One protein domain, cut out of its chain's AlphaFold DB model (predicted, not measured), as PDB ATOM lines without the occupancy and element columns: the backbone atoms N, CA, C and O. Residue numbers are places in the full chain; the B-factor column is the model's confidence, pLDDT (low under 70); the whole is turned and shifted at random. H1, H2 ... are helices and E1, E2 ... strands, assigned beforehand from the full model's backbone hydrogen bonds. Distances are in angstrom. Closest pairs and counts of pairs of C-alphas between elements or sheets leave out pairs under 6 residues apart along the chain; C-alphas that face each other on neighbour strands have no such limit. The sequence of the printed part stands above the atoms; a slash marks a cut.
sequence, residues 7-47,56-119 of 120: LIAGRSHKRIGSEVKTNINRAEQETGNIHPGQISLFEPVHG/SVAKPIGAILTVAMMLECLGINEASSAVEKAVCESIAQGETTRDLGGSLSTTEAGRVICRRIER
ATOM      1  N   LEU A   7      -9.234   5.533  89.065       70.12
ATOM      2  CA  LEU A   7      -8.373   4.817  90.000       70.12
ATOM      3  C   LEU A   7      -9.260   4.186  91.074       70.12
ATOM      4  O   LEU A   7     -10.047   4.892  91.708       70.12
ATOM      5  N   ILE A   8      -9.130   2.879  91.268       73.69
ATOM      6  CA  ILE A   8      -9.843   2.133  92.309       73.69
ATOM      7  C   ILE A   8      -8.846   1.521  93.300       73.69
ATOM      8  O   ILE A   8      -7.760   1.100  92.907       73.69
ATOM      9  N   ALA A   9      -9.221   1.513  94.579       68.50
ATOM     10  CA  ALA A   9      -8.460   0.960  95.702       68.50
ATOM     11  C   ALA A   9      -9.409   0.182  96.635       68.50
ATOM     12  O   ALA A   9     -10.628   0.339  96.522       68.50
ATOM     13  N   GLY A  10      -8.836  -0.642  97.517       59.56
ATOM     14  CA  GLY A  10      -9.496  -1.704  98.289       59.56
ATOM     15  C   GLY A  10     -10.799  -1.395  99.040       59.56
ATOM     16  O   GLY A  10     -11.232  -0.250  99.209       59.56
ATOM     17  N   ARG A  11     -11.473  -2.468  99.473       67.81
ATOM     18  CA  ARG A  11     -12.865  -2.450  99.962       67.81
ATOM     19  C   ARG A  11     -12.990  -2.513 101.484       67.81
ATOM     20  O   ARG A  11     -12.221  -3.132 102.190       67.81
ATOM     21  N   SER A  12     -14.071  -1.947 102.028       54.31
ATOM     22  CA  SER A  12     -14.313  -1.981 103.478       54.31
ATOM     23  C   SER A  12     -15.033  -3.256 103.944       54.31
ATOM     24  O   SER A  12     -16.219  -3.455 103.669       54.31
ATOM     25  N   HIS A  13     -14.359  -4.072 104.758       65.88
ATOM     26  CA  HIS A  13     -14.912  -5.281 105.376       65.88
ATOM     27  C   HIS A  13     -15.631  -4.969 106.710       65.88
ATOM     28  O   HIS A  13     -15.013  -4.797 107.765       65.88
ATOM     29  N   LYS A  14     -16.971  -4.865 106.686       52.19
ATOM     30  CA  LYS A  14     -17.782  -4.410 107.842       52.19
ATOM     31  C   LYS A  14     -18.197  -5.494 108.861       52.19
ATOM     32  O   LYS A  14     -18.735  -5.128 109.900       52.19
ATOM     33  N   ARG A  15     -17.973  -6.795 108.609       57.41
ATOM     34  CA  ARG A  15     -18.560  -7.916 109.396       57.41
ATOM     35  C   ARG A  15     -17.555  -8.926 109.984       57.41
ATOM     36  O   ARG A  15     -17.862 -10.106 110.083       57.41
ATOM     37  N   ILE A  16     -16.364  -8.484 110.374       68.69
ATOM     38  CA  ILE A  16     -15.288  -9.365 110.872       68.69
ATOM     39  C   ILE A  16     -14.694  -8.850 112.189       68.69
ATOM     40  O   ILE A  16     -14.757  -7.650 112.467       68.69
ATOM     41  N   GLY A  17     -14.134  -9.761 112.998       75.94
ATOM     42  CA  GLY A  17     -13.483  -9.438 114.274       75.94
ATOM     43  C   GLY A  17     -12.365  -8.399 114.117       75.94
ATOM     44  O   GLY A  17     -11.744  -8.313 113.059       75.94
ATOM     45  N   SER A  18     -12.116  -7.594 115.154       77.12
ATOM     46  CA  SER A  18     -11.228  -6.416 115.093       77.12
ATOM     47  C   SER A  18      -9.798  -6.735 114.641       77.12
ATOM     48  O   SER A  18      -9.214  -5.968 113.873       77.12
ATOM     49  N   GLU A  19      -9.247  -7.872 115.065       78.44
ATOM     50  CA  GLU A  19      -7.904  -8.320 114.681       78.44
ATOM     51  C   GLU A  19      -7.847  -8.763 113.214       78.44
ATOM     52  O   GLU A  19      -7.017  -8.273 112.448       78.44
ATOM     53  N   VAL A  20      -8.809  -9.583 112.780       80.56
ATOM     54  CA  VAL A  20      -8.954  -9.993 111.373       80.56
ATOM     55  C   VAL A  20      -9.134  -8.766 110.481       80.56
ATOM     56  O   VAL A  20      -8.463  -8.642 109.464       80.56
ATOM     57  N   LYS A  21      -9.963  -7.801 110.897       80.81
ATOM     58  CA  LYS A  21     -10.158  -6.529 110.188       80.81
ATOM     59  C   LYS A  21      -8.865  -5.740 110.044       80.81
ATOM     60  O   LYS A  21      -8.588  -5.191 108.984       80.81
ATOM     61  N   THR A  22      -8.074  -5.686 111.110       82.25
ATOM     62  CA  THR A  22      -6.779  -5.004 111.097       82.25
ATOM     63  C   THR A  22      -5.824  -5.668 110.111       82.25
ATOM     64  O   THR A  22      -5.175  -4.972 109.332       82.25
ATOM     65  N   ASN A  23      -5.767  -7.000 110.094       83.62
ATOM     66  CA  ASN A  23      -4.909  -7.731 109.166       83.62
ATOM     67  C   ASN A  23      -5.389  -7.620 107.716       83.62
ATOM     68  O   ASN A  23      -4.555  -7.449 106.833       83.62
ATOM     69  N   ILE A  24      -6.700  -7.611 107.463       81.06
ATOM     70  CA  ILE A  24      -7.240  -7.344 106.123       81.06
ATOM     71  C   ILE A  24      -6.839  -5.950 105.638       81.06
ATOM     72  O   ILE A  24      -6.240  -5.840 104.577       81.06
ATOM     73  N   ASN A  25      -7.033  -4.904 106.445       82.12
ATOM     74  CA  ASN A  25      -6.642  -3.543 106.054       82.12
ATOM     75  C   ASN A  25      -5.134  -3.410 105.754       82.12
ATOM     76  O   ASN A  25      -4.719  -2.539 104.999       82.12
ATOM     77  N   ARG A  26      -4.286  -4.237 106.381       78.94
ATOM     78  CA  ARG A  26      -2.838  -4.288 106.098       78.94
ATOM     79  C   ARG A  26      -2.518  -5.071 104.822       78.94
ATOM     80  O   ARG A  26      -1.463  -4.856 104.220       78.94
ATOM     81  N   ALA A  27      -3.379  -6.015 104.462       81.06
ATOM     82  CA  ALA A  27      -3.238  -6.879 103.302       81.06
ATOM     83  C   ALA A  27      -3.746  -6.216 102.014       81.06
ATOM     84  O   ALA A  27      -3.166  -6.462 100.957       81.06
ATOM     85  N   GLU A  28      -4.776  -5.373 102.130       79.38
ATOM     86  CA  GLU A  28      -5.367  -4.591 101.043       79.38
ATOM     87  C   GLU A  28      -4.344  -3.603 100.483       79.38
ATOM     88  O   GLU A  28      -4.022  -2.562 101.059       79.38
ATOM     89  N   GLN A  29      -3.765  -4.004  99.364       79.44
ATOM     90  CA  GLN A  29      -2.701  -3.306  98.658       79.44
ATOM     91  C   GLN A  29      -2.939  -3.406  97.150       79.44
ATOM     92  O   GLN A  29      -1.989  -3.358  96.382       79.44
ATOM     93  N   GLU A  30      -4.182  -3.565  96.718       82.69
ATOM     94  CA  GLU A  30      -4.605  -3.610  95.325       82.69
ATOM     95  C   GLU A  30      -4.893  -2.214  94.759       82.69
ATOM     96  O   GLU A  30      -5.487  -1.360  95.420       82.69
ATOM     97  N   THR A  31      -4.483  -1.979  93.510       87.69
ATOM     98  CA  THR A  31      -4.844  -0.784  92.736       87.69
ATOM     99  C   THR A  31      -5.137  -1.121  91.273       87.69
ATOM    100  O   THR A  31      -4.615  -2.091  90.716       87.69
ATOM    101  N   GLY A  32      -6.025  -0.344  90.651       88.25
ATOM    102  CA  GLY A  32      -6.430  -0.516  89.258       88.25
ATOM    103  C   GLY A  32      -6.580   0.819  88.539       88.25
ATOM    104  O   GLY A  32      -7.332   1.683  88.986       88.25
ATOM    105  N   ASN A  33      -5.894   0.975  87.407       89.88
ATOM    106  CA  ASN A  33      -6.101   2.062  86.457       89.88
ATOM    107  C   ASN A  33      -7.066   1.586  85.364       89.88
ATOM    108  O   ASN A  33      -6.676   0.850  84.450       89.88
ATOM    109  N   ILE A  34      -8.332   1.983  85.494       88.94
ATOM    110  CA  ILE A  34      -9.420   1.509  84.640       88.94
ATOM    111  C   ILE A  34      -9.565   2.401  83.412       88.94
ATOM    112  O   ILE A  34      -9.779   3.612  83.524       88.94
ATOM    113  N   HIS A  35      -9.521   1.771  82.239       88.50
ATOM    114  CA  HIS A  35      -9.725   2.416  80.948       88.50
ATOM    115  C   HIS A  35     -10.870   1.744  80.174       88.50
ATOM    116  O   HIS A  35     -10.647   0.756  79.470       88.50
ATOM    117  N   PRO A  36     -12.106   2.269  80.255       84.94
ATOM    118  CA  PRO A  36     -13.249   1.686  79.557       84.94
ATOM    119  C   PRO A  36     -13.023   1.591  78.042       84.94
ATOM    120  O   PRO A  36     -12.660   2.573  77.392       84.94
ATOM    121  N   GLY A  37     -13.242   0.403  77.473       85.38
ATOM    122  CA  GLY A  37     -13.050   0.142  76.041       85.38
ATOM    123  C   GLY A  37     -11.586   0.047  75.585       85.38
ATOM    124  O   GLY A  37     -11.342  -0.034  74.384       85.38
ATOM    125  N   GLN A  38     -10.617   0.058  76.508       89.88
ATOM    126  CA  GLN A  38      -9.209  -0.255  76.236       89.88
ATOM    127  C   GLN A  38      -8.644  -1.164  77.338       89.88
ATOM    128  O   GLN A  38      -9.373  -1.702  78.169       89.88
ATOM    129  N   ILE A  39      -7.328  -1.357  77.324       89.00
ATOM    130  CA  ILE A  39      -6.619  -2.161  78.318       89.00
ATOM    131  C   ILE A  39      -6.552  -1.385  79.639       89.00
ATOM    132  O   ILE A  39      -6.094  -0.244  79.671       89.00
ATOM    133  N   SER A  40      -6.992  -2.028  80.720       92.31
ATOM    134  CA  SER A  40      -6.831  -1.549  82.099       92.31
ATOM    135  C   SER A  40      -5.615  -2.215  82.752       92.31
ATOM    136  O   SER A  40      -5.260  -3.336  82.385       92.31
ATOM    137  N   LEU A  41      -4.975  -1.539  83.709       91.75
ATOM    138  CA  LEU A  41      -3.808  -2.048  84.442       91.75
ATOM    139  C   LEU A  41      -4.171  -2.295  85.905       91.75
ATOM    140  O   LEU A  41      -4.737  -1.413  86.544       91.75
ATOM    141  N   PHE A  42      -3.799  -3.458  86.432       92.44
ATOM    142  CA  PHE A  42      -3.989  -3.836  87.829       92.44
ATOM    143  C   PHE A  42      -2.637  -4.207  88.426       92.44
ATOM    144  O   PHE A  42      -1.919  -5.035  87.863       92.44
ATOM    145  N   GLU A  43      -2.285  -3.593  89.548       90.81
ATOM    146  CA  GLU A  43      -1.012  -3.823  90.226       90.81
ATOM    147  C   GLU A  43      -1.170  -3.696  91.747       90.81
ATOM    148  O   GLU A  43      -2.107  -3.048  92.215       90.81
ATOM    149  N   PRO A  44      -0.285  -4.311  92.544       89.25
ATOM    150  CA  PRO A  44      -0.226  -4.022  93.963       89.25
ATOM    151  C   PRO A  44       0.528  -2.707  94.237       89.25
ATOM    152  O   PRO A  44       1.508  -2.396  93.566       89.25
ATOM    153  N   VAL A  45       0.149  -1.960  95.280       84.75
ATOM    154  CA  VAL A  45       0.797  -0.685  95.668       84.75
ATOM    155  C   VAL A  45       2.171  -0.841  96.336       84.75
ATOM    156  O   VAL A  45       2.844   0.157  96.605       84.75
ATOM    157  N   HIS A  46       2.638  -2.060  96.614       79.88
ATOM    158  CA  HIS A  46       3.983  -2.252  97.160       79.88
ATOM    159  C   HIS A  46       5.068  -2.161  96.075       79.88
ATOM    160  O   HIS A  46       4.923  -2.678  94.970       79.88
ATOM    161  N   GLY A  47       6.219  -1.572  96.416       78.44
ATOM    162  CA  GLY A  47       7.384  -1.543  95.526       78.44
ATOM    163  C   GLY A  47       7.999  -2.929  95.274       78.44
ATOM    164  O   GLY A  47       7.628  -3.926  95.890       78.44
ATOM    165  N   SER A  56      11.511 -15.952  99.382       90.06
ATOM    166  CA  SER A  56      10.155 -16.414  99.749       90.06
ATOM    167  C   SER A  56       9.589 -15.759 101.027       90.06
ATOM    168  O   SER A  56       8.902 -16.390 101.827       90.06
ATOM    169  N   VAL A  57       9.884 -14.470 101.226       90.06
ATOM    170  CA  VAL A  57       9.389 -13.651 102.357       90.06
ATOM    171  C   VAL A  57       8.684 -12.366 101.900       90.06
ATOM    172  O   VAL A  57       8.489 -11.439 102.684       90.06
ATOM    173  N   ALA A  58       8.329 -12.279 100.618       90.88
ATOM    174  CA  ALA A  58       7.483 -11.217 100.089       90.88
ATOM    175  C   ALA A  58       6.052 -11.319 100.646       90.88
ATOM    176  O   ALA A  58       5.669 -12.352 101.198       90.88
ATOM    177  N   LYS A  59       5.265 -10.256 100.455       91.00
ATOM    178  CA  LYS A  59       3.858 -10.150 100.864       91.00
ATOM    179  C   LYS A  59       2.934 -10.531  99.696       91.00
ATOM    180  O   LYS A  59       2.661  -9.675  98.860       91.00
ATOM    181  N   PRO A  60       2.455 -11.784  99.579       92.94
ATOM    182  CA  PRO A  60       1.733 -12.215  98.380       92.94
ATOM    183  C   PRO A  60       0.287 -11.711  98.318       92.94
ATOM    184  O   PRO A  60      -0.283 -11.647  97.235       92.94
ATOM    185  N   ILE A  61      -0.328 -11.373  99.456       93.94
ATOM    186  CA  ILE A  61      -1.782 -11.171  99.520       93.94
ATOM    187  C   ILE A  61      -2.241  -9.939  98.732       93.94
ATOM    188  O   ILE A  61      -3.234 -10.039  98.022       93.94
ATOM    189  N   GLY A  62      -1.495  -8.830  98.757       91.25
ATOM    190  CA  GLY A  62      -1.844  -7.641  97.966       91.25
ATOM    191  C   GLY A  62      -1.880  -7.921  96.460       91.25
ATOM    192  O   GLY A  62      -2.816  -7.530  95.763       91.25
ATOM    193  N   ALA A  63      -0.905  -8.682  95.956       93.00
ATOM    194  CA  ALA A  63      -0.887  -9.114  94.559       93.00
ATOM    195  C   ALA A  63      -2.061 -10.055  94.225       93.00
ATOM    196  O   ALA A  63      -2.630  -9.976  93.141       93.00
ATOM    197  N   ILE A  64      -2.462 -10.920  95.157       95.69
ATOM    198  CA  ILE A  64      -3.603 -11.829  94.975       95.69
ATOM    199  C   ILE A  64      -4.933 -11.059  94.966       95.69
ATOM    200  O   ILE A  64      -5.766 -11.293  94.093       95.69
ATOM    201  N   LEU A  65      -5.129 -10.106  95.879       94.94
ATOM    202  CA  LEU A  65      -6.323  -9.250  95.899       94.94
ATOM    203  C   LEU A  65      -6.408  -8.353  94.655       94.94
ATOM    204  O   LEU A  65      -7.494  -8.122  94.128       94.94
ATOM    205  N   THR A  66      -5.263  -7.951  94.098       94.12
ATOM    206  CA  THR A  66      -5.199  -7.266  92.796       94.12
ATOM    207  C   THR A  66      -5.795  -8.125  91.675       94.12
ATOM    208  O   THR A  66      -6.525  -7.616  90.824       94.12
ATOM    209  N   VAL A  67      -5.548  -9.441  91.690       95.12
ATOM    210  CA  VAL A  67      -6.172 -10.377  90.741       95.12
ATOM    211  C   VAL A  67      -7.680 -10.471  90.973       95.12
ATOM    212  O   VAL A  67      -8.431 -10.467  90.002       95.12
ATOM    213  N   ALA A  68      -8.144 -10.505  92.226       94.81
ATOM    214  CA  ALA A  68      -9.579 -10.518  92.525       94.81
ATOM    215  C   ALA A  68     -10.296  -9.279  91.962       94.81
ATOM    216  O   ALA A  68     -11.337  -9.403  91.313       94.81
ATOM    217  N   MET A  69      -9.701  -8.098  92.126       93.44
ATOM    218  CA  MET A  69     -10.216  -6.848  91.567       93.44
ATOM    219  C   MET A  69     -10.198  -6.837  90.031       93.44
ATOM    220  O   MET A  69     -11.142  -6.363  89.400       93.44
ATOM    221  N   MET A  70      -9.156  -7.397  89.408       94.88
ATOM    222  CA  MET A  70      -9.115  -7.573  87.953       94.88
ATOM    223  C   MET A  70     -10.254  -8.480  87.466       94.88
ATOM    224  O   MET A  70     -10.936  -8.135  86.504       94.88
ATOM    225  N   LEU A  71     -10.477  -9.623  88.125       95.81
ATOM    226  CA  LEU A  71     -11.542 -10.571  87.776       95.81
ATOM    227  C   LEU A  71     -12.927  -9.922  87.858       95.81
ATOM    228  O   LEU A  71     -13.730 -10.096  86.944       95.81
ATOM    229  N   GLU A  72     -13.183  -9.127  88.896       93.06
ATOM    230  CA  GLU A  72     -14.423  -8.354  89.011       93.06
ATOM    231  C   GLU A  72     -14.570  -7.345  87.869       93.06
ATOM    232  O   GLU A  72     -15.629  -7.267  87.249       93.06
ATOM    233  N   CYS A  73     -13.507  -6.607  87.532       91.75
ATOM    234  CA  CYS A  73     -13.552  -5.655  86.422       91.75
ATOM    235  C   CYS A  73     -13.835  -6.336  85.071       91.75
ATOM    236  O   CYS A  73     -14.413  -5.720  84.176       91.75
ATOM    237  N   LEU A  74     -13.444  -7.604  84.920       93.44
ATOM    238  CA  LEU A  74     -13.759  -8.435  83.756       93.44
ATOM    239  C   LEU A  74     -15.173  -9.044  83.807       93.44
ATOM    240  O   LEU A  74     -15.575  -9.719  82.862       93.44
ATOM    241  N   GLY A  75     -15.933  -8.822  84.884       94.56
ATOM    242  CA  GLY A  75     -17.266  -9.388  85.100       94.56
ATOM    243  C   GLY A  75     -17.267 -10.835  85.602       94.56
ATOM    244  O   GLY A  75     -18.326 -11.457  85.650       94.56
ATOM    245  N   ILE A  76     -16.110 -11.380  85.989       96.94
ATOM    246  CA  ILE A  76     -15.939 -12.755  86.482       96.94
ATOM    247  C   ILE A  76     -16.104 -12.765  88.011       96.94
ATOM    248  O   ILE A  76     -15.166 -13.008  88.779       96.94
ATOM    249  N   ASN A  77     -17.314 -12.433  88.458       95.38
ATOM    250  CA  ASN A  77     -17.608 -12.130  89.861       95.38
ATOM    251  C   ASN A  77     -17.486 -13.347  90.786       95.38
ATOM    252  O   ASN A  77     -17.061 -13.199  91.932       95.38
ATOM    253  N   GLU A  78     -17.818 -14.547  90.306       96.31
ATOM    254  CA  GLU A  78     -17.708 -15.782  91.088       96.31
ATOM    255  C   GLU A  78     -16.246 -16.078  91.431       96.31
ATOM    256  O   GLU A  78     -15.920 -16.354  92.585       96.31
ATOM    257  N   ALA A  79     -15.345 -15.952  90.450       96.75
ATOM    258  CA  ALA A  79     -13.917 -16.169  90.660       96.75
ATOM    259  C   ALA A  79     -13.304 -15.081  91.554       96.75
ATOM    260  O   ALA A  79     -12.518 -15.396  92.446       96.75
ATOM    261  N   SER A  80     -13.696 -13.817  91.357       95.94
ATOM    262  CA  SER A  80     -13.295 -12.712  92.235       95.94
ATOM    263  C   SER A  80     -13.685 -12.990  93.694       95.94
ATOM    264  O   SER A  80     -12.826 -13.013  94.579       95.94
ATOM    265  N   SER A  81     -14.956 -13.339  93.923       95.25
ATOM    266  CA  SER A  81     -15.487 -13.657  95.254       95.25
ATOM    267  C   SER A  81     -14.781 -14.858  95.885       95.25
ATOM    268  O   SER A  81     -14.509 -14.854  97.086       95.25
ATOM    269  N   ALA A  82     -14.455 -15.884  95.091       97.06
ATOM    270  CA  ALA A  82     -13.758 -17.068  95.580       97.06
ATOM    271  C   ALA A  82     -12.340 -16.747  96.079       97.06
ATOM    272  O   ALA A  82     -11.920 -17.267  97.120       97.06
ATOM    273  N   VAL A  83     -11.619 -15.867  95.372       96.81
ATOM    274  CA  VAL A  83     -10.290 -15.387  95.780       96.81
ATOM    275  C   VAL A  83     -10.387 -14.547  97.056       96.81
ATOM    276  O   VAL A  83      -9.661 -14.822  98.013       96.81
ATOM    277  N   GLU A  84     -11.295 -13.566  97.108       94.94
ATOM    278  CA  GLU A  84     -11.483 -12.709  98.291       94.94
ATOM    279  C   GLU A  84     -11.841 -13.534  99.531       94.94
ATOM    280  O   GLU A  84     -11.239 -13.368 100.596       94.94
ATOM    281  N   LYS A  85     -12.774 -14.481  99.385       94.88
ATOM    282  CA  LYS A  85     -13.168 -15.398 100.458       94.88
ATOM    283  C   LYS A  85     -11.982 -16.232 100.940       94.88
ATOM    284  O   LYS A  85     -11.745 -16.302 102.144       94.88
ATOM    285  N   ALA A  86     -11.210 -16.819 100.024       96.94
ATOM    286  CA  ALA A  86     -10.037 -17.618 100.375       96.94
ATOM    287  C   ALA A  86      -8.986 -16.805 101.147       96.94
ATOM    288  O   ALA A  86      -8.435 -17.301 102.132       96.94
ATOM    289  N   VAL A  87      -8.737 -15.553 100.748       95.69
ATOM    290  CA  VAL A  87      -7.839 -14.636 101.470       95.69
ATOM    291  C   VAL A  87      -8.382 -14.318 102.863       95.69
ATOM    292  O   VAL A  87      -7.646 -14.448 103.844       95.69
ATOM    293  N   CYS A  88      -9.662 -13.951 102.970       93.62
ATOM    294  CA  CYS A  88     -10.300 -13.636 104.250       93.62
ATOM    295  C   CYS A  88     -10.209 -14.807 105.231       93.62
ATOM    296  O   CYS A  88      -9.868 -14.615 106.397       93.62
ATOM    297  N   GLU A  89     -10.481 -16.025 104.764       94.75
ATOM    298  CA  GLU A  89     -10.367 -17.222 105.590       94.75
ATOM    299  C   GLU A  89      -8.916 -17.517 105.991       94.75
ATOM    300  O   GLU A  89      -8.669 -17.864 107.143       94.75
ATOM    301  N   SER A  90      -7.951 -17.348 105.078       95.88
ATOM    302  CA  SER A  90      -6.521 -17.521 105.378       95.88
ATOM    303  C   SER A  90      -6.078 -16.583 106.503       95.88
ATOM    304  O   SER A  90      -5.419 -17.011 107.449       95.88
ATOM    305  N   ILE A  91      -6.497 -15.314 106.434       94.25
ATOM    306  CA  ILE A  91      -6.221 -14.302 107.463       94.25
ATOM    307  C   ILE A  91      -6.927 -14.655 108.773       94.25
ATOM    308  O   ILE A  91      -6.312 -14.586 109.836       94.25
ATOM    309  N   ALA A  92      -8.194 -15.071 108.716       92.75
ATOM    310  CA  ALA A  92      -8.965 -15.438 109.902       92.75
ATOM    311  C   ALA A  92      -8.384 -16.650 110.651       92.75
ATOM    312  O   ALA A  92      -8.533 -16.736 111.865       92.75
ATOM    313  N   GLN A  93      -7.721 -17.568 109.944       94.12
ATOM    314  CA  GLN A  93      -7.057 -18.738 110.531       94.12
ATOM    315  C   GLN A  93      -5.579 -18.489 110.891       94.12
ATOM    316  O   GLN A  93      -4.904 -19.408 111.347       94.12
ATOM    317  N   GLY A  94      -5.050 -17.277 110.672       95.06
ATOM    318  CA  GLY A  94      -3.633 -16.961 110.905       95.06
ATOM    319  C   GLY A  94      -2.662 -17.669 109.947       95.06
ATOM    320  O   GLY A  94      -1.448 -17.650 110.153       95.06
ATOM    321  N   GLU A  95      -3.173 -18.283 108.878       96.56
ATOM    322  CA  GLU A  95      -2.393 -18.963 107.845       96.56
ATOM    323  C   GLU A  95      -1.865 -17.938 106.832       96.56
ATOM    324  O   GLU A  95      -2.256 -17.912 105.664       96.56
ATOM    325  N   THR A  96      -0.994 -17.038 107.284       96.44
ATOM    326  CA  THR A  96      -0.475 -15.923 106.478       96.44
ATOM    327  C   THR A  96       1.031 -15.743 106.637       96.44
ATOM    328  O   THR A  96       1.685 -16.407 107.442       96.44
ATOM    329  N   THR A  97       1.597 -14.807 105.873       94.94
ATOM    330  CA  THR A  97       2.967 -14.327 106.066       94.94
ATOM    331  C   THR A  97       3.102 -13.483 107.338       94.94
ATOM    332  O   THR A  97       2.119 -13.011 107.923       94.94
ATOM    333  N   ARG A  98       4.354 -13.286 107.769       92.44
ATOM    334  CA  ARG A  98       4.721 -12.621 109.032       92.44
ATOM    335  C   ARG A  98       4.194 -11.198 109.183       92.44
ATOM    336  O   ARG A  98       3.928 -10.752 110.293       92.44
ATOM    337  N   ASP A  99       4.035 -10.471 108.087       90.12
ATOM    338  CA  ASP A  99       3.524  -9.101 108.100       90.12
ATOM    339  C   ASP A  99       2.046  -8.989 108.505       90.12
ATOM    340  O   ASP A  99       1.615  -7.903 108.908       90.12
ATOM    341  N   LEU A 100       1.311 -10.104 108.454       91.88
ATOM    342  CA  LEU A 100      -0.071 -10.243 108.917       91.88
ATOM    343  C   LEU A 100      -0.194 -11.117 110.179       91.88
ATOM    344  O   LEU A 100      -1.289 -11.546 110.521       91.88
ATOM    345  N   GLY A 101       0.919 -11.393 110.870       89.94
ATOM    346  CA  GLY A 101       0.926 -12.133 112.139       89.94
ATOM    347  C   GLY A 101       1.056 -13.655 112.023       89.94
ATOM    348  O   GLY A 101       1.140 -14.326 113.048       89.94
ATOM    349  N   GLY A 102       1.128 -14.203 110.809       94.44
ATOM    350  CA  GLY A 102       1.347 -15.634 110.580       94.44
ATOM    351  C   GLY A 102       2.829 -16.027 110.508       94.44
ATOM    352  O   GLY A 102       3.733 -15.231 110.782       94.44
ATOM    353  N   SER A 103       3.095 -17.272 110.122       96.25
ATOM    354  CA  SER A 103       4.448 -17.846 110.041       96.25
ATOM    355  C   SER A 103       4.811 -18.418 108.668       96.25
ATOM    356  O   SER A 103       5.917 -18.928 108.500       96.25
ATOM    357  N   LEU A 104       3.913 -18.321 107.685       97.44
ATOM    358  CA  LEU A 104       4.112 -18.915 106.367       97.44
ATOM    359  C   LEU A 104       5.127 -18.127 105.530       97.44
ATOM    360  O   LEU A 104       5.213 -16.898 105.602       97.44
ATOM    361  N   SER A 105       5.850 -18.839 104.669       96.94
ATOM    362  CA  SER A 105       6.560 -18.249 103.532       96.94
ATOM    363  C   SER A 105       5.585 -17.742 102.462       96.94
ATOM    364  O   SER A 105       4.406 -18.106 102.432       96.94
ATOM    365  N   THR A 106       6.083 -16.933 101.521       95.31
ATOM    366  CA  THR A 106       5.302 -16.447 100.370       95.31
ATOM    367  C   THR A 106       4.675 -17.604  99.592       95.31
ATOM    368  O   THR A 106       3.489 -17.566  99.264       95.31
ATOM    369  N   THR A 107       5.459 -18.653  99.317       95.88
ATOM    370  CA  THR A 107       4.985 -19.831  98.579       95.88
ATOM    371  C   THR A 107       3.920 -20.598  99.358       95.88
ATOM    372  O   THR A 107       2.936 -21.048  98.773       95.88
ATOM    373  N   GLU A 108       4.098 -20.771 100.667       97.81
ATOM    374  CA  GLU A 108       3.136 -21.493 101.502       97.81
ATOM    375  C   GLU A 108       1.810 -20.747 101.615       97.81
ATOM    376  O   GLU A 108       0.766 -21.369 101.428       97.81
ATOM    377  N   ALA A 109       1.846 -19.428 101.829       97.44
ATOM    378  CA  ALA A 109       0.646 -18.597 101.845       97.44
ATOM    379  C   ALA A 109      -0.114 -18.682 100.507       97.44
ATOM    380  O   ALA A 109      -1.321 -18.913 100.497       97.44
ATOM    381  N   GLY A 110       0.594 -18.608  99.371       97.06
ATOM    382  CA  GLY A 110      -0.017 -18.807  98.052       97.06
ATOM    383  C   GLY A 110      -0.682 -20.182  97.904       97.06
ATOM    384  O   GLY A 110      -1.821 -20.279  97.456       97.06
ATOM    385  N   ARG A 111      -0.017 -21.256  98.354       97.94
ATOM    386  CA  ARG A 111      -0.584 -22.616  98.323       97.94
ATOM    387  C   ARG A 111      -1.813 -22.772  99.216       97.94
ATOM    388  O   ARG A 111      -2.731 -23.491  98.833       97.94
ATOM    389  N   VAL A 112      -1.828 -22.155 100.401       98.00
ATOM    390  CA  VAL A 112      -3.009 -22.156 101.281       98.00
ATOM    391  C   VAL A 112      -4.196 -21.539 100.551       98.00
ATOM    392  O   VAL A 112      -5.257 -22.158 100.504       98.00
ATOM    393  N   ILE A 113      -3.997 -20.378  99.927       97.75
ATOM    394  CA  ILE A 113      -5.052 -19.679  99.191       97.75
ATOM    395  C   ILE A 113      -5.554 -20.530  98.015       97.75
ATOM    396  O   ILE A 113      -6.761 -20.726  97.903       97.75
ATOM    397  N   CYS A 114      -4.667 -21.121  97.203       97.88
ATOM    398  CA  CYS A 114      -5.085 -22.019  96.115       97.88
ATOM    399  C   CYS A 114      -5.938 -23.190  96.626       97.88
ATOM    400  O   CYS A 114      -7.033 -23.416  96.120       97.88
ATOM    401  N   ARG A 115      -5.490 -23.880  97.684       98.06
ATOM    402  CA  ARG A 115      -6.250 -24.996  98.277       98.06
ATOM    403  C   ARG A 115      -7.619 -24.572  98.798       98.06
ATOM    404  O   ARG A 115      -8.542 -25.379  98.798       98.06
ATOM    405  N   ARG A 116      -7.749 -23.344  99.303       97.19
ATOM    406  CA  ARG A 116      -9.036 -22.802  99.753       97.19
ATOM    407  C   ARG A 116      -9.964 -22.530  98.580       97.19
ATOM    408  O   ARG A 116     -11.148 -22.792  98.710       97.19
ATOM    409  N   ILE A 117      -9.447 -22.048  97.452       97.12
ATOM    410  CA  ILE A 117     -10.236 -21.847  96.228       97.12
ATOM    411  C   ILE A 117     -10.739 -23.193  95.684       97.12
ATOM    412  O   ILE A 117     -11.917 -23.319  95.386       97.12
ATOM    413  N   GLU A 118      -9.886 -24.219  95.637       95.81
ATOM    414  CA  GLU A 118     -10.231 -25.560  95.123       95.81
ATOM    415  C   GLU A 118     -11.312 -26.303  95.931       95.81
ATOM    416  O   GLU A 118     -11.865 -27.292  95.456       95.81
ATOM    417  N   ARG A 119     -11.585 -25.873  97.168       92.19
ATOM    418  CA  ARG A 119     -12.533 -26.519  98.093       92.19
ATOM    419  C   ARG A 119     -13.893 -25.821  98.172       92.19
ATOM    420  O   ARG A 119     -14.711 -26.229  98.999       92.19
TER     421      ARG A 119
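Overview. This is residues 7 to 47 and 56 to 119 of the 120 residues of the protein "Iso_dh domain-containing protein" of Pyrinomonadaceae bacterium (UniProt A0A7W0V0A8). A small three-stranded sheet, bare on one face, has H2 packed along its other face; H2 folds back into H3 as a helical hairpin, and H4 crosses the hairpin on the side away from the sheet. H1 packs on the last residues of H3, away from the sheet. The printed part has 105 residues with four named helices and three named strands, in the order E1, H1, E2, E3, H2, H3, H4; the sheet's order is E1, E2, E3, all antiparallel. The class is mostly helix, and the whole is compact, with a radius of gyration of the C-alphas of 13.4 A and spans of 42 by 29 by 26 A.

Arrangement. In the sheet, E2, residues 30 to 34, is the inner strand. E1, residues 7 to 9, is antiparallel to it, with N 8 and O 32 3.1 A apart, within hydrogen-bond range. E3, residues 41 to 44, forms a hairpin with E2, with N 33 and O 41 2.8 A apart, within hydrogen-bond range. H2, residues 60 to 73, is on the sheet, which makes two layers, a helix on one face of a sheet; its height over the sheet is 7.1 A. It lies over E2 and E3 and runs along the strands, at 19 degrees to E2 on the local plane. H3, residues 77 to 92, is the hub, touching three helices. H2 and H3 form a helical hairpin and touch at a shallow tilt of 24 degrees, opposite ways; the closest C-alphas, of Ala 68 and Ser 80, are 4.3 A apart. H4, residues 106 to 117, touches H3 with its residues 112 to 117 alone, at a steep tilt of 56 degrees, opposite ways; the closest C-alphas, of Ala 86 and Arg 116, are 5.3 A apart. Residues 106 to 110 of H4 touch residues 60 to 61 of H2, the closest C-alphas being those of Pro 60 and Thr 106, 5.9 A apart. H1, residues 18 to 27, touches residues 88 to 92 of H3 at a steep tilt of 58 degrees; the closest C-alphas, of Val 20 and Ala 92, are 5.6 A apart. The helix packing is mostly crossed, with one of four touching pairs at a shallow tilt. In H1, H2, H3 and H4 every O i to N i+4 pair is within hydrogen-bond range.

Along the chain. E2 is 12.8 A long and E3 10.4 A, while E1, of three residues, begins at C-alpha 7, (-8.373, 4.817, 90.000). H3 is the longest helix at 22.1 A, H2 measures 20.5 A, H4 17.0 A and H1 14.3 A. H2 begins at C-alpha 60, (1.733, -12.215, 98.380), and H4 ends at C-alpha 117, (-10.236, -21.847, 96.228).

Size, cuts and confidence. The two C-alphas farthest apart, of Gly 37 and Ser 103, are 42.3 A apart. Residues 48 to 55 are not printed, and C-alphas 47 and 56 are 15.7 A apart across this cut. The link from H3 to H4, residues 93 to 105, is long. The mean pLDDT of the printed part is 88.8, and residues 9 to 16 are under 70.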